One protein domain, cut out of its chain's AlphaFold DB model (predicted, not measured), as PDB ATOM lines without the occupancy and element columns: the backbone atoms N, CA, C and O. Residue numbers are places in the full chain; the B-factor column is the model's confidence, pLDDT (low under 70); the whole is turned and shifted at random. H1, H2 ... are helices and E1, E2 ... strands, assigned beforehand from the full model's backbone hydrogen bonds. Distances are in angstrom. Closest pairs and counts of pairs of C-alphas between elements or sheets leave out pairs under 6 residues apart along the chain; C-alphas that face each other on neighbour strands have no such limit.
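AT A GLANCE: This is residues 608 to 710 of the 714 residues of the protein "GIY-YIG domain-containing protein" of Actinobacteria bacterium (UniProt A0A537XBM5). A strongly twisted four-stranded sheet has helices over both faces: H1 and H3, about perpendicular to each other, cover one face and H2 crosses the other, while the short strand E4 lies away from the sheet. The printed part has 103 residues, with named elements in the order E1, E2, E3, H1, E4, H2, E5, H3, of mixed class, helices and strands. The sheet's order is E3, E2, E1, E5, all antiparallel. The whole is compact, with a radius of gyration of the C-alphas of 14.1 A and spans of 39 by 33 by 18 A.

HOW THE PARTS SIT: E1, residues 608 to 612, E2, residues 619 to 625, and E3, residues 628 to 634, form a meander, each strand the antiparallel neighbour of the one before, in two hairpins. N 609 and O 622, and N 623 and O 631, are within hydrogen-bond range at 2.9 A. H1, residues 643 to 656, runs along E2, at 18 degrees on the local plane, at a height over the sheet of 10.5 A; its C-alpha 656 is 6.6 A from C-alpha 623, their closest pair. E4, residues 667 to 669, pairs with no named strand. H2, residues 674 to 687, is on the opposite face and runs across E1, at 64 degrees on the local plane; its closest C-alphas to E3 are Val 677 and Arg 628, 5.5 A. E5, residues 691 to 693, is antiparallel to E1, with N 608 and O 692 2.8 A apart. H3, residues 700 to 709, is on the same face as H1 and touches it, closest at C-alphas 700 and 646, 5.3 A. In H1, H2 and H3 every O i to N i+4 pair is within hydrogen-bond range.

IN THESE COORDINATES: E1 begins at C-alpha 608, (-26.441, -37.564, 47.305). E2 measures 19.1 A, E3 17.9 A, H1 19.8 A and H2 20.0 A. H3 ends at C-alpha 709, (-13.684, -40.517, 44.400).

THE WHOLE: The farthest C-alphas, Gly 615 and Gly 664, are 41.2 A apart. The printed part has no cut and no long link. Residues 661 to 665 are under pLDDT 70.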
ATOM      1  N   LEU A 608     -26.753 -37.915  48.686       96.88
ATOM      2  CA  LEU A 608     -26.441 -37.564  47.305       96.88
ATOM      3  C   LEU A 608     -25.867 -38.803  46.611       96.88
ATOM      4  O   LEU A 608     -24.764 -39.230  46.940       96.88
ATOM      5  N   LEU A 609     -26.600 -39.382  45.661       96.44
ATOM      6  CA  LEU A 609     -26.150 -40.533  44.868       96.44
ATOM      7  C   LEU A 609     -25.582 -40.069  43.524       96.44
ATOM      8  O   LEU A 609     -26.213 -39.253  42.853       96.44
ATOM      9  N   ALA A 610     -24.447 -40.625  43.099       96.56
ATOM     10  CA  ALA A 610     -23.889 -40.402  41.768       96.56
ATOM     11  C   ALA A 610     -24.294 -41.530  40.804       96.56
ATOM     12  O   ALA A 610     -23.973 -42.700  41.021       96.56
ATOM     13  N   ALA A 611     -24.972 -41.178  39.713       96.38
ATOM     14  CA  ALA A 611     -25.326 -42.088  38.631       96.38
ATOM     15  C   ALA A 611     -24.485 -41.789  37.377       96.38
ATOM     16  O   ALA A 611     -24.503 -40.652  36.897       96.38
ATOM     17  N   PRO A 612     -23.754 -42.772  36.822       94.56
ATOM     18  CA  PRO A 612     -22.940 -42.555  35.635       94.56
ATOM     19  C   PRO A 612     -23.805 -42.420  34.377       94.56
ATOM     20  O   PRO A 612     -24.867 -43.040  34.242       94.56
ATOM     21  N   HIS A 613     -23.306 -41.657  33.410       93.19
ATOM     22  CA  HIS A 613     -23.832 -41.668  32.052       93.19
ATOM     23  C   HIS A 613     -23.525 -43.018  31.369       93.19
ATOM     24  O   HIS A 613     -22.385 -43.480  31.446       93.19
ATOM     25  N   PRO A 614     -24.476 -43.664  30.656       89.25
ATOM     26  CA  PRO A 614     -24.253 -44.985  30.052       89.25
ATOM     27  C   PRO A 614     -23.167 -45.025  28.967       89.25
ATOM     28  O   PRO A 614     -22.623 -46.086  28.686       89.25
ATOM     29  N   GLY A 615     -22.848 -43.880  28.355       85.00
ATOM     30  CA  GLY A 615     -21.705 -43.729  27.444       85.00
ATOM     31  C   GLY A 615     -20.383 -43.391  28.147       85.00
ATOM     32  O   GLY A 615     -19.427 -43.023  27.473       85.00
ATOM     33  N   GLY A 616     -20.341 -43.438  29.481       82.19
ATOM     34  CA  GLY A 616     -19.243 -42.921  30.294       82.19
ATOM     35  C   GLY A 616     -19.140 -41.391  30.259       82.19
ATOM     36  O   GLY A 616     -20.045 -40.686  29.800       82.19
ATOM     37  N   GLY A 617     -18.014 -40.880  30.756       79.50
ATOM     38  CA  GLY A 617     -17.580 -39.490  30.573       79.50
ATOM     39  C   GLY A 617     -18.265 -38.422  31.441       79.50
ATOM     40  O   GLY A 617     -17.771 -37.300  31.510       79.50
ATOM     41  N   SER A 618     -19.381 -38.730  32.106       90.25
ATOM     42  CA  SER A 618     -20.135 -37.771  32.931       90.25
ATOM     43  C   SER A 618     -21.027 -38.465  33.970       90.25
ATOM     44  O   SER A 618     -21.236 -39.679  33.908       90.25
ATOM     45  N   TRP A 619     -21.525 -37.686  34.934       94.12
ATOM     46  CA  TRP A 619     -22.269 -38.156  36.105       94.12
ATOM     47  C   TRP A 619     -23.452 -37.222  36.409       94.12
ATOM     48  O   TRP A 619     -23.319 -36.003  36.294       94.12
ATOM     49  N   GLU A 620     -24.584 -37.775  36.846       95.56
ATOM     50  CA  GLU A 620     -25.678 -37.030  37.488       95.56
ATOM     51  C   GLU A 620     -25.708 -37.308  38.995       95.56
ATOM     52  O   GLU A 620     -25.521 -38.439  39.435       95.56
ATOM     53  N   GLY A 621     -25.981 -36.270  39.778       97.12
ATOM     54  CA  GLY A 621     -26.217 -36.320  41.211       97.12
ATOM     55  C   GLY A 621     -27.712 -36.313  41.501       97.12
ATOM     56  O   GLY A 621     -28.454 -35.531  40.905       97.12
ATOM     57  N   PHE A 622     -28.143 -37.170  42.421       98.06
ATOM     58  CA  PHE A 622     -29.521 -37.292  42.887       98.06
ATOM     59  C   PHE A 622     -29.556 -37.075  44.396       98.06
ATOM     60  O   PHE A 622     -29.042 -37.904  45.145       98.06
ATOM     61  N   TRP A 623     -30.175 -35.983  44.844       97.50
ATOM     62  CA  TRP A 623     -30.396 -35.708  46.262       97.50
ATOM     63  C   TRP A 623     -31.618 -36.503  46.720       97.50
ATOM     64  O   TRP A 623     -32.764 -36.105  46.490       97.50
ATOM     65  N   VAL A 624     -31.368 -37.669  47.311       95.31
ATOM     66  CA  VAL A 624     -32.392 -38.600  47.785       95.31
ATOM     67  C   VAL A 624     -32.688 -38.318  49.253       95.31
ATOM     68  O   VAL A 624     -31.829 -38.500  50.111       95.31
ATOM     69  N   ILE A 625     -33.914 -37.887  49.535       92.75
ATOM     70  CA  ILE A 625     -34.388 -37.481  50.861       92.75
ATOM     71  C   ILE A 625     -35.580 -38.370  51.212       92.75
ATOM     72  O   ILE A 625     -36.551 -38.431  50.458       92.75
ATOM     73  N   GLU A 626     -35.478 -39.127  52.307       90.06
ATOM     74  CA  GLU A 626     -36.483 -40.121  52.728       90.06
ATOM     75  C   GLU A 626     -36.869 -41.137  51.618       90.06
ATOM     76  O   GLU A 626     -37.983 -41.662  51.574       90.06
ATOM     77  N   GLY A 627     -35.942 -41.408  50.692       90.25
ATOM     78  CA  GLY A 627     -36.138 -42.293  49.535       90.25
ATOM     79  C   GLY A 627     -36.698 -41.625  48.271       90.25
ATOM     80  O   GLY A 627     -36.794 -42.286  47.239       90.25
ATOM     81  N   ARG A 628     -37.044 -40.334  48.321       90.31
ATOM     82  CA  ARG A 628     -37.605 -39.539  47.211       90.31
ATOM     83  C   ARG A 628     -36.523 -38.678  46.555       90.31
ATOM     84  O   ARG A 628     -35.635 -38.196  47.253       90.31
ATOM     85  N   VAL A 629     -36.585 -38.426  45.242       95.56
ATOM     86  CA  VAL A 629     -35.598 -37.548  44.577       95.56
ATOM     87  C   VAL A 629     -36.011 -36.090  44.760       95.56
ATOM     88  O   VAL A 629     -36.873 -35.583  44.038       95.56
ATOM     89  N   ARG A 630     -35.401 -35.392  45.716       95.25
ATOM     90  CA  ARG A 630     -35.731 -33.990  45.990       95.25
ATOM     91  C   ARG A 630     -35.183 -33.046  44.922       95.25
ATOM     92  O   ARG A 630     -35.886 -32.122  44.524       95.25
ATOM     93  N   ASP A 631     -33.979 -33.326  44.434       96.06
ATOM     94  CA  ASP A 631     -33.290 -32.582  43.375       96.06
ATOM     95  C   ASP A 631     -32.418 -33.541  42.534       96.06
ATOM     96  O   ASP A 631     -31.993 -34.590  43.031       96.06
ATOM     97  N   TRP A 632     -32.151 -33.206  41.267       96.69
ATOM     98  CA  TRP A 632     -31.153 -33.893  40.438       96.69
ATOM     99  C   TRP A 632     -30.427 -32.937  39.480       96.69
ATOM    100  O   TRP A 632     -30.942 -31.888  39.096       96.69
ATOM    101  N   GLY A 633     -29.216 -33.285  39.047       95.00
ATOM    102  CA  GLY A 633     -28.508 -32.527  38.007       95.00
ATOM    103  C   GLY A 633     -27.122 -33.079  37.679       95.00
ATOM    104  O   GLY A 633     -26.693 -34.037  38.315       95.00
ATOM    105  N   PRO A 634     -26.402 -32.499  36.706       93.81
ATOM    106  CA  PRO A 634     -25.033 -32.906  36.396       93.81
ATOM    107  C   PRO A 634     -24.087 -32.652  37.580       93.81
ATOM    108  O   PRO A 634     -24.205 -31.634  38.265       93.81
ATOM    109  N   LEU A 635     -23.125 -33.555  37.794       93.50
ATOM    110  CA  LEU A 635     -22.024 -33.374  38.743       93.50
ATOM    111  C   LEU A 635     -20.756 -32.900  38.008       93.50
ATOM    112  O   LEU A 635     -20.327 -33.557  37.052       93.50
ATOM    113  N   PRO A 636     -20.110 -31.807  38.454       90.31
ATOM    114  CA  PRO A 636     -18.899 -31.267  37.840       90.31
ATOM    115  C   PRO A 636     -17.660 -32.081  38.251       90.31
ATOM    116  O   PRO A 636     -16.818 -31.614  39.005       90.31
ATOM    117  N   VAL A 637     -17.540 -33.332  37.797       84.81
ATOM    118  CA  VAL A 637     -16.395 -34.197  38.162       84.81
ATOM    119  C   VAL A 637     -15.087 -33.696  37.527       84.81
ATOM    120  O   VAL A 637     -14.054 -33.637  38.190       84.81
ATOM    121  N   ARG A 638     -15.132 -33.234  36.269       77.62
ATOM    122  CA  ARG A 638     -14.076 -32.379  35.696       77.62
ATOM    123  C   ARG A 638     -14.321 -30.943  36.193       77.62
ATOM    124  O   ARG A 638     -15.442 -30.461  36.081       77.62
ATOM    125  N   GLY A 639     -13.301 -30.291  36.762       71.94
ATOM    126  CA  GLY A 639     -13.419 -28.952  37.376       71.94
ATOM    127  C   GLY A 639     -13.937 -28.929  38.826       71.94
ATOM    128  O   GLY A 639     -13.965 -27.873  39.448       71.94
ATOM    129  N   GLY A 640     -14.274 -30.081  39.421       70.94
ATOM    130  CA  GLY A 640     -14.952 -30.221  40.726       70.94
ATOM    131  C   GLY A 640     -14.224 -29.750  41.990       70.94
ATOM    132  O   GLY A 640     -14.590 -30.155  43.090       70.94
ATOM    133  N   ARG A 641     -13.183 -28.925  41.851       79.12
ATOM    134  CA  ARG A 641     -12.512 -28.207  42.945       79.12
ATOM    135  C   ARG A 641     -12.693 -26.687  42.862       79.12
ATOM    136  O   ARG A 641     -12.230 -25.979  43.751       79.12
ATOM    137  N   GLU A 642     -13.358 -26.181  41.824       89.12
ATOM    138  CA  GLU A 642     -13.678 -24.759  41.683       89.12
ATOM    139  C   GLU A 642     -14.632 -24.294  42.804       89.12
ATOM    140  O   GLU A 642     -15.714 -24.873  42.962       89.12
ATOM    141  N   PRO A 643     -14.289 -23.236  43.572       90.19
ATOM    142  CA  PRO A 643     -15.093 -22.799  44.716       90.19
ATOM    143  C   PRO A 643     -16.548 -22.450  44.378       90.19
ATOM    144  O   PRO A 643     -17.435 -22.711  45.186       90.19
ATOM    145  N   ALA A 644     -16.813 -21.913  43.182       91.44
ATOM    146  CA  ALA A 644     -18.169 -21.593  42.733       91.44
ATOM    147  C   ALA A 644     -19.028 -22.855  42.521       91.44
ATOM    148  O   ALA A 644     -20.164 -22.916  42.988       91.44
ATOM    149  N   LEU A 645     -18.468 -23.887  41.878       90.69
ATOM    150  CA  LEU A 645     -19.155 -25.158  41.625       90.69
ATOM    151  C   LEU A 645     -19.385 -25.949  42.922       90.69
ATOM    152  O   LEU A 645     -20.444 -26.549  43.104       90.69
ATOM    153  N   LEU A 646     -18.433 -25.905  43.858       93.62
ATOM    154  CA  LEU A 646     -18.617 -26.477  45.193       93.62
ATOM    155  C   LEU A 646     -19.654 -25.695  46.014       93.62
ATOM    156  O   LEU A 646     -20.512 -26.310  46.643       93.62
ATOM    157  N   GLY A 647     -19.636 -24.360  45.968       94.44
ATOM    158  CA  GLY A 647     -20.628 -23.508  46.632       94.44
ATOM    159  C   GLY A 647     -22.057 -23.748  46.133       94.44
ATOM    160  O   GLY A 647     -22.990 -23.807  46.935       94.44
ATOM    161  N   GLU A 648     -22.229 -23.974  44.827       94.25
ATOM    162  CA  GLU A 648     -23.494 -24.414  44.227       94.25
ATOM    163  C   GLU A 648     -23.966 -25.751  44.823       94.25
ATOM    164  O   GLU A 648     -25.097 -25.853  45.298       94.25
ATOM    165  N   LEU A 649     -23.094 -26.765  44.870       95.38
ATOM    166  CA  LEU A 649     -23.434 -28.082  45.418       95.38
ATOM    167  C   LEU A 649     -23.726 -28.047  46.927       95.38
ATOM    168  O   LEU A 649     -24.644 -28.739  47.371       95.38
ATOM    169  N   VAL A 650     -23.022 -27.221  47.711       96.06
ATOM    170  CA  VAL A 650     -23.344 -26.974  49.130       96.06
ATOM    171  C   VAL A 650     -24.732 -26.336  49.252       96.06
ATOM    172  O   VAL A 650     -25.546 -26.790  50.060       96.06
ATOM    173  N   ARG A 651     -25.047 -25.321  48.430       95.75
ATOM    174  CA  ARG A 651     -26.356 -24.645  48.453       95.75
ATOM    175  C   ARG A 651     -27.494 -25.604  48.092       95.75
ATOM    176  O   ARG A 651     -28.487 -25.646  48.814       95.75
ATOM    177  N   ARG A 652     -27.333 -26.412  47.037       95.69
ATOM    178  CA  ARG A 652     -28.307 -27.446  46.631       95.69
ATOM    179  C   ARG A 652     -28.490 -28.516  47.705       95.69
ATOM    180  O   ARG A 652     -29.620 -28.849  48.040       95.69
ATOM    181  N   SER A 653     -27.398 -28.983  48.311       95.31
ATOM    182  CA  SER A 653     -27.440 -29.974  49.397       95.31
ATOM    183  C   SER A 653     -28.203 -29.463  50.618       95.31
ATOM    184  O   SER A 653     -29.066 -30.168  51.133       95.31
ATOM    185  N   ARG A 654     -27.969 -28.208  51.025       94.00
ATOM    186  CA  ARG A 654     -28.727 -27.553  52.105       94.00
ATOM    187  C   ARG A 654     -30.198 -27.325  51.742       94.00
ATOM    188  O   ARG A 654     -31.054 -27.515  52.593       94.00
ATOM    189  N   ALA A 655     -30.500 -26.959  50.495       94.12
ATOM    190  CA  ALA A 655     -31.870 -26.728  50.023       94.12
ATOM    191  C   ALA A 655     -32.687 -28.017  49.786       94.12
ATOM    192  O   ALA A 655     -33.917 -27.968  49.731       94.12
ATOM    193  N   ALA A 656     -32.025 -29.169  49.632       92.81
ATOM    194  CA  ALA A 656     -32.685 -30.467  49.518       92.81
ATOM    195  C   ALA A 656     -33.165 -31.008  50.878       92.81
ATOM    196  O   ALA A 656     -34.190 -31.685  50.941       92.81
ATOM    197  N   LEU A 657     -32.446 -30.712  51.963       90.94
ATOM    198  CA  LEU A 657     -32.799 -31.155  53.312       90.94
ATOM    199  C   LEU A 657     -34.083 -30.477  53.827       90.94
ATOM    200  O   LEU A 657     -34.354 -29.320  53.492       90.94
ATOM    201  N   PRO A 658     -34.881 -31.157  54.670       84.56
ATOM    202  CA  PRO A 658     -35.974 -30.512  55.384       84.56
ATOM    203  C   PRO A 658     -35.419 -29.575  56.469       84.56
ATOM    204  O   PRO A 658     -34.461 -29.913  57.157       84.56
ATOM    205  N   ALA A 659     -36.061 -28.419  56.672       78.12
ATOM    206  CA  ALA A 659     -35.659 -27.451  57.704       78.12
ATOM    207  C   ALA A 659     -35.754 -28.006  59.144       78.12
ATOM    208  O   ALA A 659     -35.064 -27.526  60.039       78.12
ATOM    209  N   THR A 660     -36.575 -29.042  59.343       71.88
ATOM    210  CA  THR A 660     -36.666 -29.824  60.579       71.88
ATOM    211  C   THR A 660     -36.521 -31.304  60.219       71.88
ATOM    212  O   THR A 660     -37.363 -31.809  59.469       71.88
ATOM    213  N   PRO A 661     -35.509 -32.029  60.730       67.00
ATOM    214  CA  PRO A 661     -35.410 -33.474  60.543       67.00
ATOM    215  C   PRO A 661     -36.622 -34.196  61.142       67.00
ATOM    216  O   PRO A 661     -37.004 -33.933  62.286       67.00
ATOM    217  N   VAL A 662     -37.214 -35.125  60.388       63.53
ATOM    218  CA  VAL A 662     -38.282 -35.999  60.895       63.53
ATOM    219  C   VAL A 662     -37.683 -36.920  61.958       63.53
ATOM    220  O   VAL A 662     -36.731 -37.649  61.690       63.53
ATOM    221  N   ARG A 663     -38.217 -36.866  63.184       58.94
ATOM    222  CA  ARG A 663     -37.752 -37.682  64.314       58.94
ATOM    223  C   ARG A 663     -38.711 -38.842  64.574       58.94
ATOM    224  O   ARG A 663     -39.904 -38.622  64.764       58.94
ATOM    225  N   GLY A 664     -38.155 -40.047  64.657       63.31
ATOM    226  CA  GLY A 664     -38.885 -41.304  64.841       63.31
ATOM    227  C   GLY A 664     -38.827 -42.193  63.590       63.31
ATOM    228  O   GLY A 664     -38.555 -41.696  62.499       63.31
ATOM    229  N   PRO A 665     -39.045 -43.513  63.721       69.38
ATOM    230  CA  PRO A 665     -38.957 -44.431  62.592       69.38
ATOM    231  C   PRO A 665     -40.235 -44.381  61.745       69.38
ATOM    232  O   PRO A 665     -41.331 -44.655  62.242       69.38
ATOM    233  N   GLY A 666     -40.076 -44.084  60.452       83.06
ATOM    234  CA  GLY A 666     -41.163 -44.002  59.476       83.06
ATOM    235  C   GLY A 666     -41.061 -42.782  58.561       83.06
ATOM    236  O   GLY A 666     -40.434 -41.783  58.888       83.06
ATOM    237  N   VAL A 667     -41.726 -42.859  57.409       89.44
ATOM    238  CA  VAL A 667     -41.989 -41.710  56.531       89.44
ATOM    239  C   VAL A 667     -43.457 -41.726  56.111       89.44
ATOM    240  O   VAL A 667     -44.031 -42.800  55.916       89.44
ATOM    241  N   HIS A 668     -44.080 -40.555  55.952       91.81
ATOM    242  CA  HIS A 668     -45.355 -40.464  55.244       91.81
ATOM    243  C   HIS A 668     -45.121 -40.374  53.729       91.81
ATOM    244  O   HIS A 668     -44.575 -39.386  53.226       91.81
ATOM    245  N   LEU A 669     -45.551 -41.407  53.006       91.50
ATOM    246  CA  LEU A 669     -45.356 -41.565  51.567       91.50
ATOM    247  C   LEU A 669     -46.701 -41.512  50.830       91.50
ATOM    248  O   LEU A 669     -47.564 -42.366  51.045       91.50
ATOM    249  N   ALA A 670     -46.900 -40.541  49.939       92.12
ATOM    250  CA  ALA A 670     -48.136 -40.452  49.166       92.12
ATOM    251  C   ALA A 670     -48.212 -41.579  48.107       92.12
ATOM    252  O   ALA A 670     -47.181 -41.989  47.571       92.12
ATOM    253  N   PRO A 671     -49.411 -42.063  47.716       90.00
ATOM    254  CA  PRO A 671     -49.543 -43.133  46.717       90.00
ATOM    255  C   PRO A 671     -48.842 -42.842  45.379       90.00
ATOM    256  O   PRO A 671     -48.311 -43.749  44.747       90.00
ATOM    257  N   GLY A 672     -48.782 -41.569  44.969       87.75
ATOM    258  CA  GLY A 672     -48.067 -41.138  43.764       87.75
ATOM    259  C   GLY A 672     -46.535 -41.210  43.855       87.75
ATOM    260  O   GLY A 672     -45.875 -41.178  42.817       87.75
ATOM    261  N   GLU A 673     -45.961 -41.341  45.050       90.94
ATOM    262  CA  GLU A 673     -44.510 -41.359  45.293       90.94
ATOM    263  C   GLU A 673     -43.931 -42.784  45.364       90.94
ATOM    264  O   GLU A 673     -42.728 -42.961  45.175       90.94
ATOM    265  N   VAL A 674     -44.772 -43.808  45.577       93.00
ATOM    266  CA  VAL A 674     -44.356 -45.213  45.789       93.00
ATOM    267  C   VAL A 674     -43.432 -45.729  44.688       93.00
ATOM    268  O   VAL A 674     -42.391 -46.311  44.993       93.00
ATOM    269  N   ASP A 675     -43.765 -45.492  43.416       91.19
ATOM    270  CA  ASP A 675     -42.907 -45.919  42.304       91.19
ATOM    271  C   ASP A 675     -41.562 -45.203  42.279       91.19
ATOM    272  O   ASP A 675     -40.595 -45.790  41.817       91.19
ATOM    273  N   GLU A 676     -41.471 -43.954  42.745       92.31
ATOM    274  CA  GLU A 676     -40.198 -43.233  42.734       92.31
ATOM    275  C   GLU A 676     -39.252 -43.794  43.795       92.31
ATOM    276  O   GLU A 676     -38.110 -44.117  43.477       92.31
ATOM    277  N   VAL A 677     -39.760 -44.030  45.011       94.44
ATOM    278  CA  VAL A 677     -39.011 -44.732  46.065       94.44
ATOM    279  C   VAL A 677     -38.596 -46.124  45.590       94.44
ATOM    280  O   VAL A 677     -37.440 -46.518  45.754       94.44
ATOM    281  N   ARG A 678     -39.514 -46.867  44.956       93.69
ATOM    282  CA  ARG A 678     -39.248 -48.200  44.399       93.69
ATOM    283  C   ARG A 678     -38.163 -48.157  43.316       93.69
ATOM    284  O   ARG A 678     -37.222 -48.937  43.391       93.69
ATOM    285  N   ILE A 679     -38.244 -47.219  42.371       93.19
ATOM    286  CA  ILE A 679     -37.250 -46.996  41.309       93.19
ATOM    287  C   ILE A 679     -35.870 -46.686  41.897       93.19
ATOM    288  O   ILE A 679     -34.892 -47.329  41.521       93.19
ATOM    289  N   VAL A 680     -35.781 -45.727  42.824       94.12
ATOM    290  CA  VAL A 680     -34.504 -45.287  43.408       94.12
ATOM    291  C   VAL A 680     -33.873 -46.399  44.240       94.12
ATOM    292  O   VAL A 680     -32.686 -46.682  44.085       94.12
ATOM    293  N   SER A 681     -34.653 -47.068  45.094       93.62
ATOM    294  CA  SER A 681     -34.134 -48.133  45.958       93.62
ATOM    295  C   SER A 681     -33.793 -49.416  45.188       93.62
ATOM    296  O   SER A 681     -32.753 -50.010  45.466       93.62
ATOM    297  N   ALA A 682     -34.568 -49.794  44.163       92.62
ATOM    298  CA  ALA A 682     -34.225 -50.896  43.259       92.62
ATOM    299  C   ALA A 682     -32.985 -50.598  42.409       92.62
ATOM    300  O   ALA A 682     -32.123 -51.462  42.284       92.62
ATOM    301  N   TRP A 683     -32.854 -49.381  41.870       93.31
ATOM    302  CA  TRP A 683     -31.664 -48.993  41.114       93.31
ATOM    303  C   TRP A 683     -30.415 -48.967  42.011       93.31
ATOM    304  O   TRP A 683     -29.406 -49.577  41.656       93.31
ATOM    305  N   ARG A 684     -30.504 -48.374  43.215       92.19
ATOM    306  CA  ARG A 684     -29.416 -48.344  44.216       92.19
ATOM    307  C   ARG A 684     -28.991 -49.752  44.657       92.19
ATOM    308  O   ARG A 684     -27.803 -49.975  44.851       92.19
ATOM    309  N   ALA A 685     -29.929 -50.694  44.783       91.25
ATOM    310  CA  ALA A 685     -29.660 -52.092  45.146       91.25
ATOM    311  C   ALA A 685     -29.210 -52.992  43.972       91.25
ATOM    312  O   ALA A 685     -28.939 -54.173  44.182       91.25
ATOM    313  N   GLU A 686     -29.163 -52.468  42.743       90.81
ATOM    314  CA  GLU A 686     -28.723 -53.197  41.542       90.81
ATOM    315  C   GLU A 686     -27.419 -52.634  40.943       90.81
ATOM    316  O   GLU A 686     -26.765 -53.320  40.166       90.81
ATOM    317  N   HIS A 687     -27.028 -51.409  41.321       91.06
ATOM    318  CA  HIS A 687     -25.830 -50.719  40.812       91.06
ATOM    319  C   HIS A 687     -24.809 -50.343  41.897       91.06
ATOM    320  O   HIS A 687     -23.723 -49.898  41.545       91.06
ATOM    321  N   GLU A 688     -25.171 -50.458  43.183       90.25
ATOM    322  CA  GLU A 688     -24.353 -50.068  44.349       90.25
ATOM    323  C   GLU A 688     -23.601 -48.726  44.157       90.25
ATOM    324  O   GLU A 688     -22.377 -48.656  44.263       90.25
ATOM    325  N   PRO A 689     -24.329 -47.639  43.826       92.31
ATOM    326  CA  PRO A 689     -23.736 -46.371  43.421       92.31
ATOM    327  C   PRO A 689     -22.974 -45.701  44.565       92.31
ATOM    328  O   PRO A 689     -23.427 -45.695  45.715       92.31
ATOM    329  N   ALA A 690     -21.877 -45.029  44.213       93.25
ATOM    330  CA  ALA A 690     -21.204 -44.096  45.105       93.25
ATOM    331  C   ALA A 690     -22.194 -43.027  45.601       93.25
ATOM    332  O   ALA A 690     -22.973 -42.464  44.823       93.25
ATOM    333  N   GLY A 691     -22.152 -42.734  46.900       93.56
ATOM    334  CA  GLY A 691     -22.986 -41.702  47.499       93.56
ATOM    335  C   GLY A 691     -22.335 -41.036  48.704       93.56
ATOM    336  O   GLY A 691     -21.469 -41.618  49.353       93.56
ATOM    337  N   LEU A 692     -22.778 -39.814  48.979       95.00
ATOM    338  CA  LEU A 692     -22.368 -38.981  50.105       95.00
ATOM    339  C   LEU A 692     -23.579 -38.759  51.020       95.00
ATOM    340  O   LEU A 692     -24.666 -38.456  50.525       95.00
ATOM    341  N   ALA A 693     -23.406 -38.905  52.335       93.31
ATOM    342  CA  ALA A 693     -24.448 -38.562  53.306       93.31
ATOM    343  C   ALA A 693     -24.755 -37.053  53.262       93.31
ATOM    344  O   ALA A 693     -23.865 -36.233  53.032       93.31
ATOM    345  N   LEU A 694     -26.023 -36.691  53.452       92.44
ATOM    346  CA  LEU A 694     -26.496 -35.304  53.447       92.44
ATOM    347  C   LEU A 694     -26.871 -34.782  54.839       92.44
ATOM    348  O   LEU A 694     -27.186 -33.603  54.948       92.44
ATOM    349  N   ASP A 695     -26.846 -35.612  55.882       87.25
ATOM    350  CA  ASP A 695     -27.073 -35.184  57.266       87.25
ATOM    351  C   ASP A 695     -25.863 -35.591  58.137       87.25
ATOM    352  O   ASP A 695     -25.611 -36.790  58.276       87.25
ATOM    353  N   PRO A 696     -25.068 -34.643  58.674       87.88
ATOM    354  CA  PRO A 696     -25.171 -33.193  58.486       87.88
ATOM    355  C   PRO A 696     -24.879 -32.749  57.041       87.88
ATOM    356  O   PRO A 696     -24.180 -33.426  56.288       87.88
ATOM    357  N   ALA A 697     -25.390 -31.572  56.667       89.62
ATOM    358  CA  ALA A 697     -25.233 -31.017  55.321       89.62
ATOM    359  C   ALA A 697     -23.745 -30.868  54.929       89.62
ATOM    360  O   ALA A 697     -23.021 -30.145  55.622       89.62
ATOM    361  N   PRO A 698     -23.284 -31.477  53.818       94.06
ATOM    362  CA  PRO A 698     -21.868 -31.522  53.483       94.06
ATOM    363  C   PRO A 698     -21.312 -30.143  53.128       94.06
ATOM    364  O   PRO A 698     -21.999 -29.278  52.573       94.06
ATOM    365  N   ASP A 699     -20.032 -29.962  53.433       95.19
ATOM    366  CA  ASP A 699     -19.255 -28.781  53.089       95.19
ATOM    367  C   ASP A 699     -18.517 -28.948  51.746       95.19
ATOM    368  O   ASP A 699     -18.605 -29.975  51.062       95.19
ATOM    369  N   ALA A 700     -17.805 -27.898  51.331       94.94
ATOM    370  CA  ALA A 700     -17.039 -27.912  50.089       94.94
ATOM    371  C   ALA A 700     -15.908 -28.972  50.089       94.94
ATOM    372  O   ALA A 700     -15.794 -29.679  49.087       94.94
ATOM    373  N   PRO A 701     -15.116 -29.161  51.169       94.94
ATOM    374  CA  PRO A 701     -14.195 -30.294  51.307       94.94
ATOM    375  C   PRO A 701     -14.833 -31.676  51.105       94.94
ATOM    376  O   PRO A 701     -14.315 -32.461  50.307       94.94
ATOM    377  N   ALA A 702     -15.959 -31.980  51.761       95.31
ATOM    378  CA  ALA A 702     -16.634 -33.273  51.637       95.31
ATOM    379  C   ALA A 702     -17.136 -33.523  50.206       95.31
ATOM    380  O   ALA A 702     -16.937 -34.606  49.650       95.31
ATOM    381  N   LEU A 703     -17.721 -32.502  49.570       95.75
ATOM    382  CA  LEU A 703     -18.162 -32.572  48.173       95.75
ATOM    383  C   LEU A 703     -16.987 -32.702  47.192       95.75
ATOM    384  O   LEU A 703     -17.074 -33.488  46.252       95.75
ATOM    385  N   ALA A 704     -15.867 -32.011  47.423       94.38
ATOM    386  CA  ALA A 704     -14.655 -32.149  46.613       94.38
ATOM    387  C   ALA A 704     -14.013 -33.542  46.752       94.38
ATOM    388  O   ALA A 704     -13.511 -34.096  45.771       94.38
ATOM    389  N   GLY A 705     -14.052 -34.124  47.956       94.50
ATOM    390  CA  GLY A 705     -13.633 -35.502  48.218       94.50
ATOM    391  C   GLY A 705     -14.523 -36.523  47.507       94.50
ATOM    392  O   GLY A 705     -14.010 -37.427  46.852       94.50
ATOM    393  N   PHE A 706     -15.845 -36.337  47.561       95.19
ATOM    394  CA  PHE A 706     -16.816 -37.175  46.854       95.19
ATOM    395  C   PHE A 706     -16.665 -37.093  45.330       95.19
ATOM    396  O   PHE A 706     -16.536 -38.120  44.673       95.19
ATOM    397  N   LEU A 707     -16.594 -35.889  44.749       94.25
ATOM    398  CA  LEU A 707     -16.342 -35.725  43.311       94.25
ATOM    399  C   LEU A 707     -14.994 -36.333  42.892       94.25
ATOM    400  O   LEU A 707     -14.886 -36.869  41.793       94.25
ATOM    401  N   GLY A 708     -13.986 -36.276  43.767       91.38
ATOM    402  CA  GLY A 708     -12.668 -36.875  43.552       91.38
ATOM    403  C   GLY A 708     -12.599 -38.399  43.708       91.38
ATOM    404  O   GLY A 708     -11.609 -38.981  43.269       91.38
ATOM    405  N   SER A 709     -13.606 -39.049  44.306       91.81
ATOM    406  CA  SER A 709     -13.684 -40.517  44.400       91.81
ATOM    407  C   SER A 709     -14.470 -41.157  43.251       91.81
ATOM    408  O   SER A 709     -14.337 -42.359  43.011       91.81
ATOM    409  N   LEU A 710     -15.252 -40.368  42.503       91.12
ATOM    410  CA  LEU A 710     -15.931 -40.837  41.298       91.12
ATOM    411  C   LEU A 710     -14.906 -41.142  40.189       91.12
ATOM    412  O   LEU A 710     -14.052 -40.298  39.906       91.12
TER     413      LEU A 710